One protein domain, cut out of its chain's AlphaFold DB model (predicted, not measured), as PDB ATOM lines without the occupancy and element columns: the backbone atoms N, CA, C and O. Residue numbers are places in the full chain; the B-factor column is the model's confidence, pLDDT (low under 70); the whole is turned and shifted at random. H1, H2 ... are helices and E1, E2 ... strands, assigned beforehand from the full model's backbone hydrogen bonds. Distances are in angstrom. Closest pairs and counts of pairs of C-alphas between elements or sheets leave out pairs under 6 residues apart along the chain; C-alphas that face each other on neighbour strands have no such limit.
ATOM      1  N   SER A 187       6.881  22.697  22.904       86.31
ATOM      2  CA  SER A 187       5.756  23.527  23.355       86.31
ATOM      3  C   SER A 187       5.042  24.219  22.191       86.31
ATOM      4  O   SER A 187       3.828  24.147  22.101       86.31
ATOM      5  N   GLN A 188       5.791  24.800  21.247       84.56
ATOM      6  CA  GLN A 188       5.214  25.461  20.076       84.56
ATOM      7  C   GLN A 188       4.455  24.479  19.183       84.56
ATOM      8  O   GLN A 188       3.441  24.843  18.597       84.56
ATOM      9  N   ILE A 189       4.934  23.238  19.063       87.38
ATOM     10  CA  ILE A 189       4.215  22.203  18.315       87.38
ATOM     11  C   ILE A 189       2.891  21.867  19.015       87.38
ATOM     12  O   ILE A 189       1.883  21.727  18.328       87.38
ATOM     13  N   PHE A 190       2.872  21.763  20.348       87.25
ATOM     14  CA  PHE A 190       1.628  21.553  21.096       87.25
ATOM     15  C   PHE A 190       0.660  22.726  20.950       87.25
ATOM     16  O   PHE A 190      -0.491  22.493  20.600       87.25
ATOM     17  N   ASP A 191       1.136  23.964  21.094       84.81
ATOM     18  CA  ASP A 191       0.307  25.163  20.931       84.81
ATOM     19  C   ASP A 191      -0.367  25.183  19.544       84.81
ATOM     20  O   ASP A 191      -1.569  25.396  19.428       84.81
ATOM     21  N   MET A 192       0.379  24.858  18.478       81.94
ATOM     22  CA  MET A 192      -0.160  24.786  17.113       81.94
ATOM     23  C   MET A 192      -1.207  23.672  16.932       81.94
ATOM     24  O   MET A 192      -2.131  23.820  16.127       81.94
ATOM     25  N   VAL A 193      -1.047  22.547  17.637       82.19
ATOM     26  CA  VAL A 193      -2.016  21.440  17.632       82.19
ATOM     27  C   VAL A 193      -3.294  21.850  18.362       82.19
ATOM     28  O   VAL A 193      -4.385  21.630  17.833       82.19
ATOM     29  N   ASP A 194      -3.164  22.490  19.522       82.25
ATOM     30  CA  ASP A 194      -4.285  22.954  20.343       82.25
ATOM     31  C   ASP A 194      -5.070  24.087  19.662       82.25
ATOM     32  O   ASP A 194      -6.298  24.144  19.747       82.25
ATOM     33  N   GLU A 195      -4.383  24.957  18.918       79.06
ATOM     34  CA  GLU A 195      -4.987  26.019  18.104       79.06
ATOM     35  C   GLU A 195      -5.727  25.494  16.858       79.06
ATOM     36  O   GLU A 195      -6.421  26.256  16.181       79.06
ATOM     37  N   GLY A 196      -5.620  24.196  16.549       69.94
ATOM     38  CA  GLY A 196      -6.349  23.566  15.446       69.94
ATOM     39  C   GLY A 196      -5.878  24.007  14.057       69.94
ATOM     40  O   GLY A 196      -6.666  24.025  13.108       69.94
ATOM     41  N   VAL A 197      -4.602  24.379  13.926       71.38
ATOM     42  CA  VAL A 197      -3.989  24.745  12.643       71.38
ATOM     43  C   VAL A 197      -3.937  23.516  11.716       71.38
ATOM     44  O   VAL A 197      -3.784  22.379  12.161       71.38
ATOM     45  N   GLU A 198      -4.072  23.704  10.400       70.19
ATOM     46  CA  GLU A 198      -3.990  22.603   9.423       70.19
ATOM     47  C   GLU A 198      -2.524  22.159   9.210       70.19
ATOM     48  O   GLU A 198      -1.864  22.589   8.270       70.19
ATOM     49  N   LEU A 199      -2.008  21.283  10.084       69.88
ATOM     50  CA  LEU A 199      -0.578  20.905  10.146       69.88
ATOM     51  C   LEU A 199      -0.174  19.709   9.257       69.88
ATOM     52  O   LEU A 199       0.990  19.311   9.235       69.88
ATOM     53  N   GLU A 200      -1.101  19.090   8.516       64.88
ATOM     54  CA  GLU A 200      -0.845  17.815   7.808       64.88
ATOM     55  C   GLU A 200       0.189  17.906   6.673       64.88
ATOM     56  O   GLU A 200       0.775  16.900   6.237       64.88
ATOM     57  N   LYS A 201       0.381  19.117   6.149       65.31
ATOM     58  CA  LYS A 201       1.303  19.398   5.044       65.31
ATOM     59  C   LYS A 201       2.705  19.741   5.543       65.31
ATOM     60  O   LYS A 201       3.657  19.550   4.784       65.31
ATOM     61  N   ASP A 202       2.833  20.120   6.809       77.44
ATOM     62  CA  ASP A 202       4.072  20.623   7.379       77.44
ATOM     63  C   ASP A 202       4.943  19.514   7.974       77.44
ATOM     64  O   ASP A 202       4.505  18.406   8.308       77.44
ATOM     65  N   VAL A 203       6.235  19.818   8.049       82.81
ATOM     66  CA  VAL A 203       7.250  18.979   8.684       82.81
ATOM     67  C   VAL A 203       8.018  19.869   9.635       82.81
ATOM     68  O   VAL A 203       8.782  20.716   9.178       82.81
ATOM     69  N   PHE A 204       7.834  19.654  10.931       87.25
ATOM     70  CA  PHE A 204       8.490  20.413  11.987       87.25
ATOM     71  C   PHE A 204       9.868  19.848  12.287       87.25
ATOM     72  O   PHE A 204      10.028  18.638  12.401       87.25
ATOM     73  N   LYS A 205      10.866  20.712  12.443       89.19
ATOM     74  CA  LYS A 205      12.199  20.331  12.905       89.19
ATOM     75  C   LYS A 205      12.329  20.686  14.384       89.19
ATOM     76  O   LYS A 205      12.234  21.854  14.748       89.19
ATOM     77  N   CYS A 206      12.555  19.685  15.225       88.38
ATOM     78  CA  CYS A 206      12.672  19.839  16.671       88.38
ATOM     79  C   CYS A 206      13.971  19.197  17.159       88.38
ATOM     80  O   CYS A 206      14.260  18.049  16.834       88.38
ATOM     81  N   THR A 207      14.769  19.932  17.928       90.19
ATOM     82  CA  THR A 207      15.990  19.409  18.548       90.19
ATOM     83  C   THR A 207      15.683  19.020  19.985       90.19
ATOM     84  O   THR A 207      15.319  19.880  20.779       90.19
ATOM     85  N   ALA A 208      15.836  17.738  20.314       90.56
ATOM     86  CA  ALA A 208      15.469  17.208  21.622       90.56
ATOM     87  C   ALA A 208      16.373  16.037  22.034       90.56
ATOM     88  O   ALA A 208      17.016  15.385  21.205       90.56
ATOM     89  N   LYS A 209      16.425  15.773  23.336       94.38
ATOM     90  CA  LYS A 209      17.131  14.648  23.943       94.38
ATOM     91  C   LYS A 209      16.196  13.455  24.082       94.38
ATOM     92  O   LYS A 209      15.080  13.611  24.560       94.38
ATOM     93  N   ILE A 210      16.655  12.265  23.701       95.06
ATOM     94  CA  ILE A 210      15.902  11.018  23.899       95.06
ATOM     95  C   ILE A 210      15.991  10.625  25.373       95.06
ATOM     96  O   ILE A 210      17.084  10.382  25.888       95.06
ATOM     97  N   MET A 211      14.848  10.561  26.045       93.94
ATOM     98  CA  MET A 211      14.746  10.256  27.473       93.94
ATOM     99  C   MET A 211      14.431   8.785  27.716       93.94
ATOM    100  O   MET A 211      15.059   8.152  28.563       93.94
ATOM    101  N   GLU A 212      13.515   8.223  26.930       93.81
ATOM    102  CA  GLU A 212      13.112   6.823  27.029       93.81
ATOM    103  C   GLU A 212      12.848   6.234  25.639       93.81
ATOM    104  O   GLU A 212      12.439   6.937  24.714       93.81
ATOM    105  N   VAL A 213      13.095   4.930  25.489       92.81
ATOM    106  CA  VAL A 213      12.789   4.162  24.277       92.81
ATOM    107  C   VAL A 213      11.849   3.015  24.644       92.81
ATOM    108  O   VAL A 213      12.190   2.148  25.448       92.81
ATOM    109  N   PHE A 214      10.677   2.965  24.017       90.06
ATOM    110  CA  PHE A 214       9.641   1.971  24.291       90.06
ATOM    111  C   PHE A 214       9.809   0.731  23.406       90.06
ATOM    112  O   PHE A 214       9.154   0.576  22.375       90.06
ATOM    113  N   TYR A 215      10.697  -0.175  23.820       82.38
ATOM    114  CA  TYR A 215      10.969  -1.441  23.120       82.38
ATOM    115  C   TYR A 215      10.374  -2.676  23.821       82.38
ATOM    116  O   TYR A 215      10.445  -3.782  23.295       82.38
ATOM    117  N   LYS A 216       9.790  -2.512  25.017       79.06
ATOM    118  CA  LYS A 216       9.012  -3.576  25.687       79.06
ATOM    119  C   LYS A 216       7.611  -3.742  25.084       79.06
ATOM    120  O   LYS A 216       6.982  -4.779  25.263       79.06
ATOM    121  N   THR A 217       7.125  -2.712  24.399       65.69
ATOM    122  CA  THR A 217       5.880  -2.694  23.618       65.69
ATOM    123  C   THR A 217       6.146  -3.096  22.159       65.69
ATOM    124  O   THR A 217       7.308  -3.201  21.785       65.69
ATOM    125  N   GLU A 218       5.101  -3.320  21.343       78.94
ATOM    126  CA  GLU A 218       5.156  -3.699  19.907       78.94
ATOM    127  C   GLU A 218       6.088  -2.796  19.053       78.94
ATOM    128  O   GLU A 218       5.629  -1.905  18.335       78.94
ATOM    129  N   TRP A 219       7.407  -3.025  19.120       90.62
ATOM    130  CA  TRP A 219       8.454  -2.249  18.437       90.62
ATOM    131  C   TRP A 219       8.574  -2.583  16.942       90.62
ATOM    132  O   TRP A 219       9.347  -1.966  16.201       90.62
ATOM    133  N   HIS A 220       7.783  -3.553  16.490       93.06
ATOM    134  CA  HIS A 220       7.564  -3.911  15.100       93.06
ATOM    135  C   HIS A 220       6.085  -4.244  14.872       93.06
ATOM    136  O   HIS A 220       5.315  -4.428  15.816       93.06
ATOM    137  N   TYR A 221       5.672  -4.288  13.610       92.31
ATOM    138  CA  TYR A 221       4.328  -4.701  13.222       92.31
ATOM    139  C   TYR A 221       4.333  -5.416  11.874       92.31
ATOM    140  O   TYR A 221       5.126  -5.102  10.979       92.31
ATOM    141  N   LEU A 222       3.355  -6.308  11.706       92.69
ATOM    142  CA  LEU A 222       3.102  -6.993  10.449       92.69
ATOM    143  C   LEU A 222       2.458  -6.051   9.427       92.69
ATOM    144  O   LEU A 222       1.470  -5.359   9.700       92.69
ATOM    145  N   ALA A 223       2.997  -6.063   8.213       93.06
ATOM    146  CA  ALA A 223       2.558  -5.236   7.104       93.06
ATOM    147  C   ALA A 223       2.417  -6.028   5.800       93.06
ATOM    148  O   ALA A 223       3.061  -7.050   5.563       93.06
ATOM    149  N   CYS A 224       1.571  -5.521   4.907       92.19
ATOM    150  CA  CYS A 224       1.333  -6.121   3.602       92.19
ATOM    151  C   CYS A 224       2.522  -5.861   2.670       92.19
ATOM    152  O   CYS A 224       2.834  -4.701   2.395       92.19
ATOM    153  N   LYS A 225       3.103  -6.910   2.069       89.88
ATOM    154  CA  LYS A 225       4.215  -6.775   1.104       89.88
ATOM    155  C   LYS A 225       3.901  -5.858  -0.086       89.88
ATOM    156  O   LYS A 225       4.786  -5.173  -0.586       89.88
ATOM    157  N   LYS A 226       2.636  -5.806  -0.526       87.56
ATOM    158  CA  LYS A 226       2.208  -4.985  -1.674       87.56
ATOM    159  C   LYS A 226       2.070  -3.500  -1.336       87.56
ATOM    160  O   LYS A 226       2.441  -2.658  -2.143       87.56
ATOM    161  N   CYS A 227       1.466  -3.165  -0.193       87.62
ATOM    162  CA  CYS A 227       1.079  -1.779   0.106       87.62
ATOM    163  C   CYS A 227       1.730  -1.171   1.353       87.62
ATOM    164  O   CYS A 227       1.458  -0.003   1.649       87.62
ATOM    165  N   ARG A 228       2.538  -1.958   2.078       87.50
ATOM    166  CA  ARG A 228       3.260  -1.612   3.313       87.50
ATOM    167  C   ARG A 228       2.397  -1.065   4.459       87.50
ATOM    168  O   ARG A 228       2.927  -0.500   5.406       87.50
ATOM    169  N   ARG A 229       1.069  -1.221   4.407       87.50
ATOM    170  CA  ARG A 229       0.189  -0.885   5.541       87.50
ATOM    171  C   ARG A 229       0.060  -2.064   6.498       87.50
ATOM    172  O   ARG A 229       0.139  -3.211   6.051       87.50
ATOM    173  N   LYS A 230      -0.173  -1.741   7.777       90.38
ATOM    174  CA  LYS A 230      -0.456  -2.708   8.846       90.38
ATOM    175  C   LYS A 230      -1.559  -3.670   8.403       90.38
ATOM    176  O   LYS A 230      -2.542  -3.245   7.787       90.38
ATOM    177  N   ILE A 231      -1.347  -4.949   8.675       93.69
ATOM    178  CA  ILE A 231      -2.325  -6.014   8.455       93.69
ATOM    179  C   ILE A 231      -2.869  -6.477   9.798       93.69
ATOM    180  O   ILE A 231      -2.247  -6.262  10.839       93.69
ATOM    181  N   GLU A 232      -4.043  -7.084   9.755       93.12
ATOM    182  CA  GLU A 232      -4.701  -7.669  10.914       93.12
ATOM    183  C   GLU A 232      -4.729  -9.182  10.744       93.12
ATOM    184  O   GLU A 232      -4.820  -9.675   9.620       93.12
ATOM    185  N   ILE A 233      -4.596  -9.898  11.855       91.75
ATOM    186  CA  ILE A 233      -4.760 -11.348  11.889       91.75
ATOM    187  C   ILE A 233      -6.238 -11.593  12.184       91.75
ATOM    188  O   ILE A 233      -6.758 -11.052  13.162       91.75
ATOM    189  N   THR A 234      -6.924 -12.317  11.303       90.69
ATOM    190  CA  THR A 234      -8.331 -12.685  11.500       90.69
ATOM    191  C   THR A 234      -8.459 -13.779  12.558       90.69
ATOM    192  O   THR A 234      -7.471 -14.398  12.953       90.69
ATOM    193  N   ASP A 235      -9.689 -14.067  12.986       90.62
ATOM    194  CA  ASP A 235      -9.967 -15.185  13.899       90.62
ATOM    195  C   ASP A 235      -9.555 -16.554  13.308       90.62
ATOM    196  O   ASP A 235      -9.361 -17.514  14.048       90.62
ATOM    197  N   GLU A 236      -9.392 -16.635  11.982       91.44
ATOM    198  CA  GLU A 236      -8.939 -17.821  11.240       91.44
ATOM    199  C   GLU A 236      -7.408 -17.847  11.028       91.44
ATOM    200  O   GLU A 236      -6.910 -18.611  10.207       91.44
ATOM    201  N   GLU A 237      -6.652 -17.013  11.754       89.19
ATOM    202  CA  GLU A 237      -5.190 -16.855  11.643       89.19
ATOM    203  C   GLU A 237      -4.700 -16.391  10.256       89.19
ATOM    204  O   GLU A 237      -3.523 -16.520   9.911       89.19
ATOM    205  N   GLU A 238      -5.578 -15.785   9.454       91.62
ATOM    206  CA  GLU A 238      -5.226 -15.262   8.137       91.62
ATOM    207  C   GLU A 238      -4.773 -13.800   8.205       91.62
ATOM    208  O   GLU A 238      -5.301 -12.982   8.962       91.62
ATOM    209  N   TYR A 239      -3.827 -13.424   7.345       93.38
ATOM    210  CA  TYR A 239      -3.387 -12.038   7.233       93.38
ATOM    211  C   TYR A 239      -4.330 -11.231   6.337       93.38
ATOM    212  O   TYR A 239      -4.277 -11.325   5.111       93.38
ATOM    213  N   PHE A 240      -5.151 -10.359   6.918       94.88
ATOM    214  CA  PHE A 240      -6.051  -9.483   6.173       94.88
ATOM    215  C   PHE A 240      -5.491  -8.063   6.033       94.88
ATOM    216  O   PHE A 240      -5.147  -7.384   7.003       94.88
ATOM    217  N   CYS A 241      -5.426  -7.564   4.797       94.44
ATOM    218  CA  CYS A 241      -4.984  -6.203   4.519       94.44
ATOM    219  C   CYS A 241      -6.169  -5.281   4.219       94.44
ATOM    220  O   CYS A 241      -6.639  -5.232   3.084       94.44
ATOM    221  N   LYS A 242      -6.545  -4.431   5.184       92.38
ATOM    222  CA  LYS A 242      -7.627  -3.434   5.037       92.38
ATOM    223  C   LYS A 242      -7.488  -2.501   3.830       92.38
ATOM    224  O   LYS A 242      -8.479  -2.045   3.283       92.38
ATOM    225  N   LYS A 243      -6.260  -2.180   3.403       91.19
ATOM    226  CA  LYS A 243      -6.035  -1.292   2.244       91.19
ATOM    227  C   LYS A 243      -6.216  -2.002   0.905       91.19
ATOM    228  O   LYS A 243      -6.658  -1.387  -0.055       91.19
ATOM    229  N   CYS A 244      -5.763  -3.251   0.819       91.00
ATOM    230  CA  CYS A 244      -5.898  -4.060  -0.392       91.00
ATOM    231  C   CYS A 244      -7.253  -4.770  -0.456       91.00
ATOM    232  O   CYS A 244      -7.547  -5.354  -1.494       91.00
ATOM    233  N   ASP A 245      -7.997  -4.734   0.651       93.69
ATOM    234  CA  ASP A 245      -9.285  -5.381   0.871       93.69
ATOM    235  C   ASP A 245      -9.265  -6.870   0.509       93.69
ATOM    236  O   ASP A 245     -10.082  -7.378  -0.253       93.69
ATOM    237  N   LYS A 246      -8.226  -7.565   0.982       94.00
ATOM    238  CA  LYS A 246      -8.047  -8.995   0.737       94.00
ATOM    239  C   LYS A 246      -7.127  -9.644   1.756       94.00
ATOM    240  O   LYS A 246      -6.249  -8.985   2.329       94.00
ATOM    241  N   VAL A 247      -7.280 -10.956   1.870       92.94
ATOM    242  CA  VAL A 247      -6.310 -11.839   2.513       92.94
ATOM    243  C   VAL A 247      -5.018 -11.846   1.693       92.94
ATOM    244  O   VAL A 247      -5.032 -11.805   0.455       92.94
ATOM    245  N   VAL A 248      -3.886 -11.809   2.384       92.44
ATOM    246  CA  VAL A 248      -2.551 -11.871   1.797       92.44
ATOM    247  C   VAL A 248      -1.838 -13.109   2.316       92.44
ATOM    248  O   VAL A 248      -1.886 -13.404   3.500       92.44
ATOM    249  N   GLU A 249      -1.166 -13.829   1.426       88.19
ATOM    250  CA  GLU A 249      -0.486 -15.080   1.789       88.19
ATOM    251  C   GLU A 249       0.730 -14.835   2.689       88.19
ATOM    252  O   GLU A 249       1.034 -15.632   3.569       88.19
ATOM    253  N   GLU A 250       1.425 -13.710   2.495       87.06
ATOM    254  CA  GLU A 250       2.662 -13.409   3.209       87.06
ATOM    255  C   GLU A 250       2.678 -11.984   3.774       87.06
ATOM    256  O   GLU A 250       2.377 -10.998   3.085       87.06
ATOM    257  N   ALA A 251       3.128 -11.885   5.023       91.12
ATOM    258  CA  ALA A 251       3.388 -10.640   5.731       91.12
ATOM    259  C   ALA A 251       4.873 -10.245   5.668       91.12
ATOM    260  O   ALA A 251       5.746 -11.047   5.329       91.12
ATOM    261  N   MET A 252       5.169  -8.989   5.991       91.62
ATOM    262  CA  MET A 252       6.525  -8.522   6.275       91.62
ATOM    263  C   MET A 252       6.562  -7.732   7.579       91.62
ATOM    264  O   MET A 252       5.576  -7.094   7.936       91.62
ATOM    265  N   GLU A 253       7.712  -7.737   8.242       92.44
ATOM    266  CA  GLU A 253       7.930  -7.033   9.506       92.44
ATOM    267  C   GLU A 253       8.534  -5.646   9.267       92.44
ATOM    268  O   GLU A 253       9.482  -5.499   8.488       92.44
ATOM    269  N   LEU A 254       7.980  -4.629   9.931       92.19
ATOM    270  CA  LEU A 254       8.407  -3.227   9.845       92.19
ATOM    271  C   LEU A 254       8.597  -2.633  11.248       92.19
ATOM    272  O   LEU A 254       7.803  -2.930  12.138       92.19
ATOM    273  N   TYR A 255       9.594  -1.760  11.451       93.31
ATOM    274  CA  TYR A 255       9.785  -1.101  12.756       93.31
ATOM    275  C   TYR A 255       8.645  -0.135  13.085       93.31
ATOM    276  O   TYR A 255       8.148   0.583  12.210       93.31
ATOM    277  N   LYS A 256       8.328  -0.049  14.377       92.31
ATOM    278  CA  LYS A 256       7.494   0.972  15.015       92.31
ATOM    279  C   LYS A 256       8.053   1.245  16.412       92.31
ATOM    280  O   LYS A 256       7.587   0.677  17.388       92.31
ATOM    281  N   LEU A 257       9.074   2.090  16.505       92.56
ATOM    282  CA  LEU A 257       9.743   2.366  17.776       92.56
ATOM    283  C   LEU A 257       9.235   3.684  18.367       92.56
ATOM    284  O   LEU A 257       9.384   4.734  17.739       92.56
ATOM    285  N   GLY A 258       8.629   3.613  19.552       92.94
ATOM    286  CA  GLY A 258       8.215   4.784  20.327       92.94
ATOM    287  C   GLY A 258       9.356   5.307  21.196       92.94
ATOM    288  O   GLY A 258      10.142   4.516  21.718       92.94
ATOM    289  N   MET A 259       9.442   6.621  21.363       93.81
ATOM    290  CA  MET A 259      10.449   7.300  22.179       93.81
ATOM    291  C   MET A 259       9.835   8.520  22.863       93.81
ATOM    292  O   MET A 259       9.025   9.209  22.245       93.81
ATOM    293  N   ASP A 260      10.275   8.821  24.080       93.94
ATOM    294  CA  ASP A 260      10.022  10.117  24.712       93.94
ATOM    295  C   ASP A 260      11.222  11.031  24.493       93.94
ATOM    296  O   ASP A 260      12.373  10.641  24.720       93.94
ATOM    297  N   ILE A 261      10.945  12.250  24.034       94.94
ATOM    298  CA  ILE A 261      11.948  13.268  23.740       94.94
ATOM    299  C   ILE A 261      11.689  14.535  24.556       94.94
ATOM    300  O   ILE A 261      10.540  14.919  24.753       94.94
ATOM    301  N   GLU A 262      12.753  15.191  25.016       93.19
ATOM    302  CA  GLU A 262      12.695  16.397  25.850       93.19
ATOM    303  C   GLU A 262      13.572  17.517  25.268       93.19
ATOM    304  O   GLU A 262      14.741  17.295  24.948       93.19
ATOM    305  N   ASP A 263      13.034  18.734  25.147       88.19
ATOM    306  CA  ASP A 263      13.757  19.924  24.651       88.19
ATOM    307  C   ASP A 263      14.253  20.864  25.773       88.19
ATOM    308  O   ASP A 263      14.673  21.996  25.526       88.19
ATOM    309  N   GLY A 264      14.202  20.392  27.020       82.75
ATOM    310  CA  GLY A 264      14.538  21.123  28.245       82.75
ATOM    311  C   GLY A 264      13.371  21.900  28.862       82.75
ATOM    312  O   GLY A 264      13.504  22.399  29.979       82.75
ATOM    313  N   LYS A 265      12.232  22.015  28.164       81.50
ATOM    314  CA  LYS A 265      11.013  22.658  28.686       81.50
ATOM    315  C   LYS A 265       9.800  21.743  28.647       81.50
ATOM    316  O   LYS A 265       8.911  21.869  29.487       81.50
ATOM    317  N   SER A 266       9.719  20.873  27.652       87.19
ATOM    318  CA  SER A 266       8.561  20.017  27.432       87.19
ATOM    319  C   SER A 266       8.992  18.640  26.947       87.19
ATOM    320  O   SER A 266      10.082  18.470  26.403       87.19
ATOM    321  N   ILE A 267       8.119  17.658  27.166       91.31
ATOM    322  CA  ILE A 267       8.312  16.269  26.751       91.31
ATOM    323  C   ILE A 267       7.271  15.945  25.681       91.31
ATOM    324  O   ILE A 267       6.120  16.363  25.787       91.31
ATOM    325  N   MET A 268       7.669  15.197  24.657       92.12
ATOM    326  CA  MET A 268       6.784  14.705  23.605       92.12
ATOM    327  C   MET A 268       7.053  13.226  23.342       92.12
ATOM    328  O   MET A 268       8.206  12.815  23.226       92.12
ATOM    329  N   MET A 269       5.985  12.448  23.158       92.56
ATOM    330  CA  MET A 269       6.091  11.082  22.657       92.56
ATOM    331  C   MET A 269       6.157  11.094  21.128       92.56
ATOM    332  O   MET A 269       5.285  11.640  20.449       92.56
ATOM    333  N   VAL A 270       7.156  10.429  20.559       93.00
ATOM    334  CA  VAL A 270       7.353  10.313  19.113       93.00
ATOM    335  C   VAL A 270       7.500   8.857  18.678       93.00
ATOM    336  O   VAL A 270       8.014   8.025  19.416       93.00
ATOM    337  N   THR A 271       7.061   8.526  17.462       92.50
ATOM    338  CA  THR A 271       7.198   7.185  16.873       92.50
ATOM    339  C   THR A 271       7.956   7.246  15.548       92.50
ATOM    340  O   THR A 271       7.536   7.932  14.612       92.50
ATOM    341  N   GLY A 272       9.046   6.481  15.445       92.75
ATOM    342  CA  GLY A 272       9.781   6.248  14.200       92.75
ATOM    343  C   GLY A 272       9.358   4.941  13.522       92.75
ATOM    344  O   GLY A 272       9.193   3.911  14.180       92.75
ATOM    345  N   PHE A 273       9.200   4.972  12.195       91.38
ATOM    346  CA  PHE A 273       8.751   3.823  11.401       91.38
ATOM    347  C   PHE A 273       9.821   3.337  10.425       91.38
ATOM    348  O   PHE A 273      10.463   4.141   9.754       91.38
ATOM    349  N   ASP A 274       9.941   2.014  10.318       91.81
ATOM    350  CA  ASP A 274      10.805   1.257   9.404       91.81
ATOM    351  C   ASP A 274      12.119   1.944   8.992       91.81
ATOM    352  O   ASP A 274      13.093   1.869   9.734       91.81
ATOM    353  N   GLU A 275      12.151   2.608   7.832       89.88
ATOM    354  CA  GLU A 275      13.336   3.269   7.261       89.88
ATOM    355  C   GLU A 275      13.997   4.251   8.237       89.88
ATOM    356  O   GLU A 275      15.220   4.298   8.313       89.88
ATOM    357  N   VAL A 276      13.213   4.967   9.051       90.69
ATOM    358  CA  VAL A 276      13.749   5.891  10.063       90.69
ATOM    359  C   VAL A 276      14.592   5.146  11.095       90.69
ATOM    360  O   VAL A 276      15.677   5.597  11.436       90.69
ATOM    361  N   ILE A 277      14.115   3.995  11.569       92.25
ATOM    362  CA  ILE A 277      14.792   3.206  12.604       92.25
ATOM    363  C   ILE A 277      15.934   2.377  12.010       92.25
ATOM    364  O   ILE A 277      16.999   2.278  12.617       92.25
ATOM    365  N   LYS A 278      15.756   1.848  10.791       89.19
ATOM    366  CA  LYS A 278      16.822   1.170  10.035       89.19
ATOM    367  C   LYS A 278      18.038   2.071   9.862       89.19
ATOM    368  O   LYS A 278      19.143   1.625  10.128       89.19
ATOM    369  N   ASN A 279      17.830   3.333   9.490       88.06
ATOM    370  CA  ASN A 279      18.923   4.285   9.277       88.06
ATOM    371  C   ASN A 279      19.697   4.627  10.560       88.06
ATOM    372  O   ASN A 279      20.829   5.085  10.471       88.06
ATOM    373  N   ILE A 280      19.098   4.429  11.738       88.25
ATOM    374  CA  ILE A 280      19.737   4.721  13.027       88.25
ATOM    375  C   ILE A 280      20.638   3.572  13.474       88.25
ATOM    376  O   ILE A 280      21.744   3.807  13.950       88.25
ATOM    377  N   PHE A 281      20.158   2.333  13.353       87.75
ATOM    378  CA  PHE A 281      20.889   1.158  13.836       87.75
ATOM    379  C   PHE A 281      21.708   0.454  12.757       87.75
ATOM    380  O   PHE A 281      22.507  -0.411  13.098       87.75
ATOM    381  N   ASP A 282      21.475   0.775  11.483       89.81
ATOM    382  CA  ASP A 282      21.970   0.024  10.322       89.81
ATOM    383  C   ASP A 282      21.642  -1.483  10.410       89.81
ATOM    384  O   ASP A 282      22.391  -2.351   9.976       89.81
ATOM    385  N   LEU A 283      20.492  -1.795  11.024       90.94
ATOM    386  CA  LEU A 283      19.979  -3.149  11.224       90.94
ATOM    387  C   LEU A 283      18.534  -3.235  10.745       90.94
ATOM    388  O   LEU A 283      17.668  -2.436  11.122       90.94
ATOM    389  N   SER A 284      18.236  -4.250   9.946       90.38
ATOM    390  CA  SER A 284      16.875  -4.582   9.543       90.38
ATOM    391  C   SER A 284      16.057  -5.138  10.715       90.38
ATOM    392  O   SER A 284      16.585  -5.733  11.653       90.38
ATOM    393  N   VAL A 285      14.729  -5.002  10.631       92.19
ATOM    394  CA  VAL A 285      13.798  -5.580  11.621       92.19
ATOM    395  C   VAL A 285      14.021  -7.083  11.775       92.19
ATOM    396  O   VAL A 285      13.955  -7.610  12.878       92.19
ATOM    397  N   TYR A 286      14.322  -7.770  10.671       90.44
ATOM    398  CA  TYR A 286      14.591  -9.202  10.669       90.44
ATOM    399  C   TYR A 286      15.836  -9.555  11.493       90.44
ATOM    400  O   TYR A 286      15.810 -10.504  12.272       90.44
ATOM    401  N   GLU A 287      16.908  -8.768  11.381       92.56
ATOM    402  CA  GLU A 287      18.110  -8.951  12.201       92.56
ATOM    403  C   GLU A 287      17.819  -8.715  13.684       92.56
ATOM    404  O   GLU A 287      18.216  -9.534  14.511       92.56
ATOM    405  N   MET A 288      17.052  -7.673  14.027       92.62
ATOM    406  CA  MET A 288      16.621  -7.440  15.413       92.62
ATOM    407  C   MET A 288      15.744  -8.575  15.957       92.62
ATOM    408  O   MET A 288      15.921  -8.991  17.099       92.62
ATOM    409  N   LEU A 289      14.828  -9.119  15.151       91.69
ATOM    410  CA  LEU A 289      14.000 -10.265  15.539       91.69
ATOM    411  C   LEU A 289      14.850 -11.514  15.782       91.69
ATOM    412  O   LEU A 289      14.664 -12.194  16.790       91.69
ATOM    413  N   ASN A 290      15.827 -11.776  14.914       92.00
ATOM    414  CA  ASN A 290      16.768 -12.875  15.105       92.00
ATOM    415  C   ASN A 290      17.597 -12.690  16.381       92.00
ATOM    416  O   ASN A 290      17.800 -13.655  17.111       92.00
ATOM    417  N   ILE A 291      18.047 -11.465  16.685       90.94
ATOM    418  CA  ILE A 291      18.731 -11.151  17.950       90.94
ATOM    419  C   ILE A 291      17.808 -11.430  19.140       90.94
ATOM    420  O   ILE A 291      18.257 -12.025  20.119       90.94
ATOM    421  N   ASN A 292      16.526 -11.062  19.050       89.12
ATOM    422  CA  ASN A 292      15.546 -11.286  20.115       89.12
ATOM    423  C   ASN A 292      15.307 -12.773  20.419       89.12
ATOM    424  O   ASN A 292      15.070 -13.139  21.565       89.12
ATOM    425  N   GLN A 293      15.379 -13.627  19.395       89.88
ATOM    426  CA  GLN A 293      15.163 -15.074  19.515       89.88
ATOM    427  C   GLN A 293      16.380 -15.837  20.065       89.88
ATOM    428  O   GLN A 293      16.260 -17.013  20.407       89.88
ATOM    429  N   GLN A 294      17.554 -15.205  20.147       90.75
ATOM    430  CA  GLN A 294      18.750 -15.820  20.731       90.75
ATOM    431  C   GLN A 294      18.680 -15.886  22.264       90.75
ATOM    432  O   GLN A 294      17.934 -15.152  22.912       90.75
ATOM    433  N   ASP A 295      19.574 -16.677  22.869       88.19
ATOM    434  CA  ASP A 295      19.804 -16.641  24.316       88.19
ATOM    435  C   ASP A 295      20.152 -15.217  24.784       88.19
ATOM    436  O   ASP A 295      21.033 -14.543  24.225       88.19
ATOM    437  N   ASN A 296      19.456 -14.766  25.835       88.38
ATOM    438  CA  ASN A 296      19.482 -13.389  26.344       88.38
ATOM    439  C   ASN A 296      19.107 -12.316  25.293       88.38
ATOM    440  O   ASN A 296      19.540 -11.168  25.421       88.38
ATOM    441  N   GLY A 297      18.315 -12.663  24.274       86.81
ATOM    442  CA  GLY A 297      17.929 -11.774  23.174       86.81
ATOM    443  C   GLY A 297      17.279 -10.466  23.624       86.81
ATOM    444  O   GLY A 297      17.707  -9.400  23.192       86.81
ATOM    445  N   GLU A 298      16.360 -10.517  24.593       87.38
ATOM    446  CA  GLU A 298      15.721  -9.316  25.158       87.38
ATOM    447  C   GLU A 298      16.746  -8.348  25.783       87.38
ATOM    448  O   GLU A 298      16.681  -7.134  25.583       87.38
ATOM    449  N   LYS A 299      17.753  -8.874  26.499       89.12
ATOM    450  CA  LYS A 299      18.825  -8.054  27.092       89.12
ATOM    451  C   LYS A 299      19.731  -7.446  26.023       89.12
ATOM    452  O   LYS A 299      20.166  -6.308  26.179       89.12
ATOM    453  N   LYS A 300      20.021  -8.194  24.954       90.88
ATOM    454  CA  LYS A 300      20.795  -7.695  23.808       90.88
ATOM    455  C   LYS A 300      20.036  -6.585  23.086       90.88
ATOM    456  O   LYS A 300      20.618  -5.533  22.855       90.88
ATOM    457  N   LEU A 301      18.745  -6.784  22.813       90.56
ATOM    458  CA  LEU A 301      17.883  -5.759  22.224       90.56
ATOM    459  C   LEU A 301      17.843  -4.499  23.082       90.56
ATOM    460  O   LEU A 301      18.078  -3.412  22.562       90.56
ATOM    461  N   LYS A 302      17.626  -4.647  24.396       90.50
ATOM    462  CA  LYS A 302      17.710  -3.536  25.349       90.50
ATOM    463  C   LYS A 302      19.028  -2.782  25.197       90.50
ATOM    464  O   LYS A 302      19.015  -1.574  25.024       90.50
ATOM    465  N   SER A 303      20.159  -3.488  25.184       90.69
ATOM    466  CA  SER A 303      21.469  -2.846  25.037       90.69
ATOM    467  C   SER A 303      21.661  -2.124  23.703       90.69
ATOM    468  O   SER A 303      22.526  -1.255  23.643       90.69
ATOM    469  N   ILE A 304      20.937  -2.491  22.642       92.75
ATOM    470  CA  ILE A 304      21.010  -1.809  21.344       92.75
ATOM    471  C   ILE A 304      20.131  -0.560  21.380       92.75
ATOM    472  O   ILE A 304      20.621   0.533  21.117       92.75
ATOM    473  N   PHE A 305      18.863  -0.695  21.775       92.31
ATOM    474  CA  PHE A 305      17.932   0.434  21.853       92.31
ATOM    475  C   PHE A 305      18.365   1.499  22.865       92.31
ATOM    476  O   PHE A 305      18.272   2.690  22.573       92.31
ATOM    477  N   ASP A 306      18.918   1.089  24.008       92.25
ATOM    478  CA  ASP A 306      19.412   2.004  25.039       92.25
ATOM    479  C   ASP A 306      20.557   2.902  24.546       92.25
ATOM    480  O   ASP A 306      20.799   3.946  25.142       92.25
ATOM    481  N   GLN A 307      21.242   2.557  23.445       91.06
ATOM    482  CA  GLN A 307      22.276   3.421  22.852       91.06
ATOM    483  C   GLN A 307      21.715   4.757  22.353       91.06
ATOM    484  O   GLN A 307      22.486   5.681  22.095       91.06
ATOM    485  N   LEU A 308      20.393   4.867  22.179       90.56
ATOM    486  CA  LEU A 308      19.731   6.121  21.829       90.56
ATOM    487  C   LEU A 308      19.487   7.016  23.042       90.56
ATOM    488  O   LEU A 308      19.466   8.237  22.898       90.56
ATOM    489  N   ILE A 309      19.312   6.426  24.225       93.94
ATOM    490  CA  ILE A 309      18.956   7.162  25.436       93.94
ATOM    491  C   ILE A 309      20.081   8.139  25.781       93.94
ATOM    492  O   ILE A 309      21.260   7.797  25.818       93.94
ATOM    493  N   GLY A 310      19.703   9.387  26.032       88.81
ATOM    494  CA  GLY A 310      20.615  10.470  26.359       88.81
ATOM    495  C   GLY A 310      21.171  11.233  25.157       88.81
ATOM    496  O   GLY A 310      21.694  12.331  25.359       88.81
ATOM    497  N   LYS A 311      21.033  10.722  23.925       89.31
ATOM    498  CA  LYS A 311      21.468  11.438  22.718       89.31
ATOM    499  C   LYS A 311      20.529  12.605  22.417       89.31
ATOM    500  O   LYS A 311      19.308  12.449  22.417       89.31
ATOM    501  N   THR A 312      21.109  13.767  22.127       88.25
ATOM    502  CA  THR A 312      20.368  14.925  21.603       88.25
ATOM    503  C   THR A 312      20.411  14.859  20.083       88.25
ATOM    504  O   THR A 312      21.492  14.805  19.500       88.25
ATOM    505  N   THR A 313      19.248  14.813  19.440       86.69
ATOM    506  CA  THR A 313      19.130  14.637  17.984       86.69
ATOM    507  C   THR A 313      18.093  15.593  17.403       86.69
ATOM    508  O   THR A 313      17.295  16.185  18.134       86.69
ATOM    509  N   SER A 314      18.131  15.790  16.086       90.38
ATOM    510  CA  SER A 314      17.168  16.623  15.380       90.38
ATOM    511  C   SER A 314      16.088  15.765  14.723       90.38
ATOM    512  O   SER A 314      16.352  14.974  13.813       90.38
ATOM    513  N   PHE A 315      14.853  15.935  15.178       92.00
ATOM    514  CA  PHE A 315      13.673  15.204  14.739       92.00
ATOM    515  C   PHE A 315      12.905  16.003  13.694       92.00
ATOM    516  O   PHE A 315      12.538  17.151  13.928       92.00
ATOM    517  N   HIS A 316      12.612  15.376  12.558       91.00
ATOM    518  CA  HIS A 316      11.659  15.893  11.579       91.00
ATOM    519  C   HIS A 316      10.312  15.225  11.836       91.00
ATOM    520  O   HIS A 316      10.120  14.041  11.539       91.00
ATOM    521  N   ILE A 317       9.403  15.980  12.433       91.19
ATOM    522  CA  ILE A 317       8.121  15.539  12.957       91.19
ATOM    523  C   ILE A 317       7.033  15.914  11.958       91.19
ATOM    524  O   ILE A 317       6.911  17.063  11.542       91.19
ATOM    525  N   LYS A 318       6.224  14.929  11.581       88.94
ATOM    526  CA  LYS A 318       5.042  15.115  10.750       88.94
ATOM    527  C   LYS A 318       3.802  14.701  11.526       88.94
ATOM    528  O   LYS A 318       3.698  13.560  11.980       88.94
ATOM    529  N   ILE A 319       2.852  15.621  11.617       86.62
ATOM    530  CA  ILE A 319       1.574  15.413  12.293       86.62
ATOM    531  C   ILE A 319       0.549  14.987  11.244       86.62
ATOM    532  O   ILE A 319       0.510  15.524  10.139       86.62
ATOM    533  N   LYS A 320      -0.239  13.962  11.549       82.06
ATOM    534  CA  LYS A 320      -1.307  13.450  10.683       82.06
ATOM    535  C   LYS A 320      -2.594  13.339  11.482       82.06
ATOM    536  O   LYS A 320      -2.545  13.170  12.694       82.06
ATOM    537  N   GLU A 321      -3.729  13.295  10.789       78.50
ATOM    538  CA  GLU A 321      -5.055  13.166  11.397       78.50
ATOM    539  C   GLU A 321      -5.138  12.103  12.506       78.50
ATOM    540  O   GLU A 321      -5.709  12.346  13.558       78.50
ATOM    541  N   TYR A 322      -4.550  10.914  12.305       76.94
ATOM    542  CA  TYR A 322      -4.618   9.836  13.301       76.94
ATOM    543  C   TYR A 322      -3.827  10.125  14.577       76.94
ATOM    544  O   TYR A 322      -4.121   9.512  15.597       76.94
ATOM    545  N   ASN A 323      -2.832  11.017  14.525       78.81
ATOM    546  CA  ASN A 323      -2.092  11.434  15.711       78.81
ATOM    547  C   ASN A 323      -2.990  12.236  16.654       78.81
ATOM    548  O   ASN A 323      -2.742  12.213  17.847       78.81
ATOM    549  N   LEU A 324      -4.039  12.879  16.125       74.88
ATOM    550  CA  LEU A 324      -4.933  13.789  16.841       74.88
ATOM    551  C   LEU A 324      -6.214  13.112  17.375       74.88
ATOM    552  O   LEU A 324      -7.076  13.784  17.927       74.88
ATOM    553  N   LYS A 325      -6.387  11.796  17.174       64.25
ATOM    554  CA  LYS A 325      -7.662  11.088  17.434       64.25
ATOM    555  C   LYS A 325      -7.828  10.540  18.854       64.25
ATOM    556  O   LYS A 325      -8.910  10.051  19.168       64.25
ATOM    557  N   THR A 326      -6.793  10.556  19.688       56.66
ATOM    558  CA  THR A 326      -6.808   9.913  21.012       56.66
ATOM    559  C   THR A 326      -6.396  10.902  22.093       56.66
ATOM    560  O   THR A 326      -5.272  11.390  22.057       56.66
ATOM    561  N   GLU A 327      -7.289  11.145  23.056       54.56
ATOM    562  CA  GLU A 327      -7.138  12.163  24.111       54.56
ATOM    563  C   GLU A 327      -5.937  11.927  25.048       54.56
ATOM    564  O   GLU A 327      -5.445  12.885  25.635       54.56
ATOM    565  N   ASP A 328      -5.412  10.696  25.148       44.44
ATOM    566  CA  ASP A 328      -4.498  10.338  26.245       44.44
ATOM    567  C   ASP A 328      -3.012  10.166  25.880       44.44
ATOM    568  O   ASP A 328      -2.182  10.144  26.780       44.44
ATOM    569  N   THR A 329      -2.616  10.064  24.605       54.31
ATOM    570  CA  THR A 329      -1.183  10.046  24.214       54.31
ATOM    571  C   THR A 329      -1.007  10.416  22.739       54.31
ATOM    572  O   THR A 329      -1.036   9.566  21.847       54.31
ATOM    573  N   TYR A 330      -0.806  11.703  22.454       67.56
ATOM    574  CA  TYR A 330      -0.503  12.191  21.106       67.56
ATOM    575  C   TYR A 330       0.921  11.783  20.691       67.56
ATOM    576  O   TYR A 330       1.859  12.576  20.766       67.56
ATOM    577  N   SER A 331       1.119  10.531  20.266       83.38
ATOM    578  CA  SER A 331       2.409  10.124  19.705       83.38
ATOM    579  C   SER A 331       2.570  10.695  18.300       83.38
ATOM    580  O   SER A 331       1.809  10.334  17.396       83.38
ATOM    581  N   MET A 332       3.564  11.557  18.089       89.31
ATOM    582  CA  MET A 332       3.816  12.201  16.795       89.31
ATOM    583  C   MET A 332       4.696  11.338  15.887       89.31
ATOM    584  O   MET A 332       5.552  10.589  16.350       89.31
ATOM    585  N   SER A 333       4.501  11.409  14.566       90.44
ATOM    586  CA  SER A 333       5.284  10.584  13.631       90.44
ATOM    587  C   SER A 333       6.581  11.272  13.228       90.44
ATOM    588  O   SER A 333       6.564  12.392  12.728       90.44
ATOM    589  N   VAL A 334       7.705  10.575  13.364       91.69
ATOM    590  CA  VAL A 334       9.007  11.065  12.904       91.69
ATOM    591  C   VAL A 334       9.282  10.507  11.519       91.69
ATOM    592  O   VAL A 334       9.154   9.305  11.289       91.69
ATOM    593  N   ILE A 335       9.654  11.386  10.590       89.88
ATOM    594  CA  ILE A 335       9.987  11.012   9.209       89.88
ATOM    595  C   ILE A 335      11.492  11.022   8.941       89.88
ATOM    596  O   ILE A 335      11.937  10.439   7.957       89.88
ATOM    597  N   LYS A 336      12.275  11.675   9.806       89.56
ATOM    598  CA  LYS A 336      13.738  11.700   9.742       89.56
ATOM    599  C   LYS A 336      14.312  12.020  11.120       89.56
ATOM    600  O   LYS A 336      13.823  12.933  11.783       89.56
ATOM    601  N   ILE A 337      15.351  11.296  11.516       90.12
ATOM    602  CA  ILE A 337      16.183  11.617  12.679       90.12
ATOM    603  C   ILE A 337      17.565  11.934  12.128       90.12
ATOM    604  O   ILE A 337      18.145  11.127  11.405       90.12
ATOM    605  N   GLU A 338      18.042  13.141  12.397       84.25
ATOM    606  CA  GLU A 338      19.391  13.571  12.060       84.25
ATOM    607  C   GLU A 338      20.190  13.641  13.351       84.25
ATOM    608  O   GLU A 338      19.761  14.270  14.325       84.25
ATOM    609  N   GLU A 339      21.365  13.017  13.362       79.12
ATOM    610  CA  GLU A 339      22.343  13.354  14.383       79.12
ATOM    611  C   GLU A 339      22.627  14.847  14.266       79.12
ATOM    612  O   GLU A 339      22.865  15.377  13.176       79.12
ATOM    613  N   ILE A 340      22.537  15.544  15.395       66.69
ATOM    614  CA  ILE A 340      23.037  16.908  15.445       66.69
ATOM    615  C   ILE A 340      24.533  16.742  15.216       66.69
ATOM    616  O   ILE A 340      25.142  15.960  15.953       66.69
TER     617      ILE A 340
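What this domain is: This is residues 187 to 340 of the 450 residues of an uncharacterized protein of Thalictrum thalictroides (UniProt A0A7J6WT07). A small closed barrel of five strands, E1, E5, E6, E8 and E7, has one long strand, E5, running out of it to pair with E2 and lead to a small head made by the hairpin E3 and E4 with the loop 225 to 238. H3 and H4 cover the outside of the sheet at E5 and E1, H2 sits beside E8 and E5, and H1 is outside the barrel, far from the head. The printed part has 154 residues, with five named helices and eight named strands in the order H1 E1 E2 E3 E4 E5 E6 H2 H3 H4 E7 H5 E8, and its class is mixed, helices and strands. The barrel sheet is mixed and the E3 and E4 sheet antiparallel; the whole is compact, with a radius of gyration of the C-alphas of 16.8 A and spans of 46 by 38 by 25 A.

Where its parts are: The longest strand is E5, residues 251 to 262, 35.0 A from C-alpha 251 at (3.388, -10.640, 5.731) to C-alpha 262 at (12.695, 16.397, 25.850). The other ring strands are E1, residues 204 to 214, 22.2 A, E6, 267 to 273, 19.8 A, E7, 312 to 318, 18.8 A, and E8, 332 to 339, 18.7 A. E2 is residues 220 to 224, E3 239 to 241 and E4 246 to 248. H4, residues 297 to 308, is 18.0 A long; H1 is 187 to 194, H2 275 to 281, H3 285 to 293 and H5 321 to 324. C-alpha 187 is at (5.756, 23.527, 23.355).

How they stand to each other: E5 and E6 form an antiparallel hairpin, with N 259 and O 270 2.8 A apart, within hydrogen-bond range. E1 bends by 88 degrees at residue 211; it is antiparallel to E5, N 211 to O 260 2.8 A, and to E7, N 206 to O 315 2.8 A. E8 is parallel to E6, N 271 to O 332 2.8 A, and antiparallel to E7, N 316 to O 336 2.8 A. E2 lies on the same side of E5 as E1, antiparallel, N 223 to O 252 2.8 A. In the hairpin of E3 and E4, N 248 and O 239 are 2.8 A apart. H2 stands at the sheet's level, height 2.6 A, its closest C-alphas to E8 being Val 276 and Lys 336, 5.8 A. H3 stands up from the sheet over E5, and touches H4, Ile 291 to Gly 297 by C-alphas, 5.3 A, at a steep tilt of 47 degrees. H4 lies over E1, height 10.6 A. H5 is only just on the barrel, with 5 pairs of C-alphas within 10 A. Every O i to N i+4 pair is within range in H1 and H3, 2 of 3 in H2 and 6 of 8 in H4; H5 is too short for such a pair.

The domain as a whole: The C-alphas of Glu 195 and Asp 295, the two farthest apart, are 49.7 A apart. The printed part has no cut; the link E2 to E3 is long. Mean pLDDT of the printed part is 87.0, and it is under 70 at residues 196, 199 to 201, 217, 325 to 330 and 340.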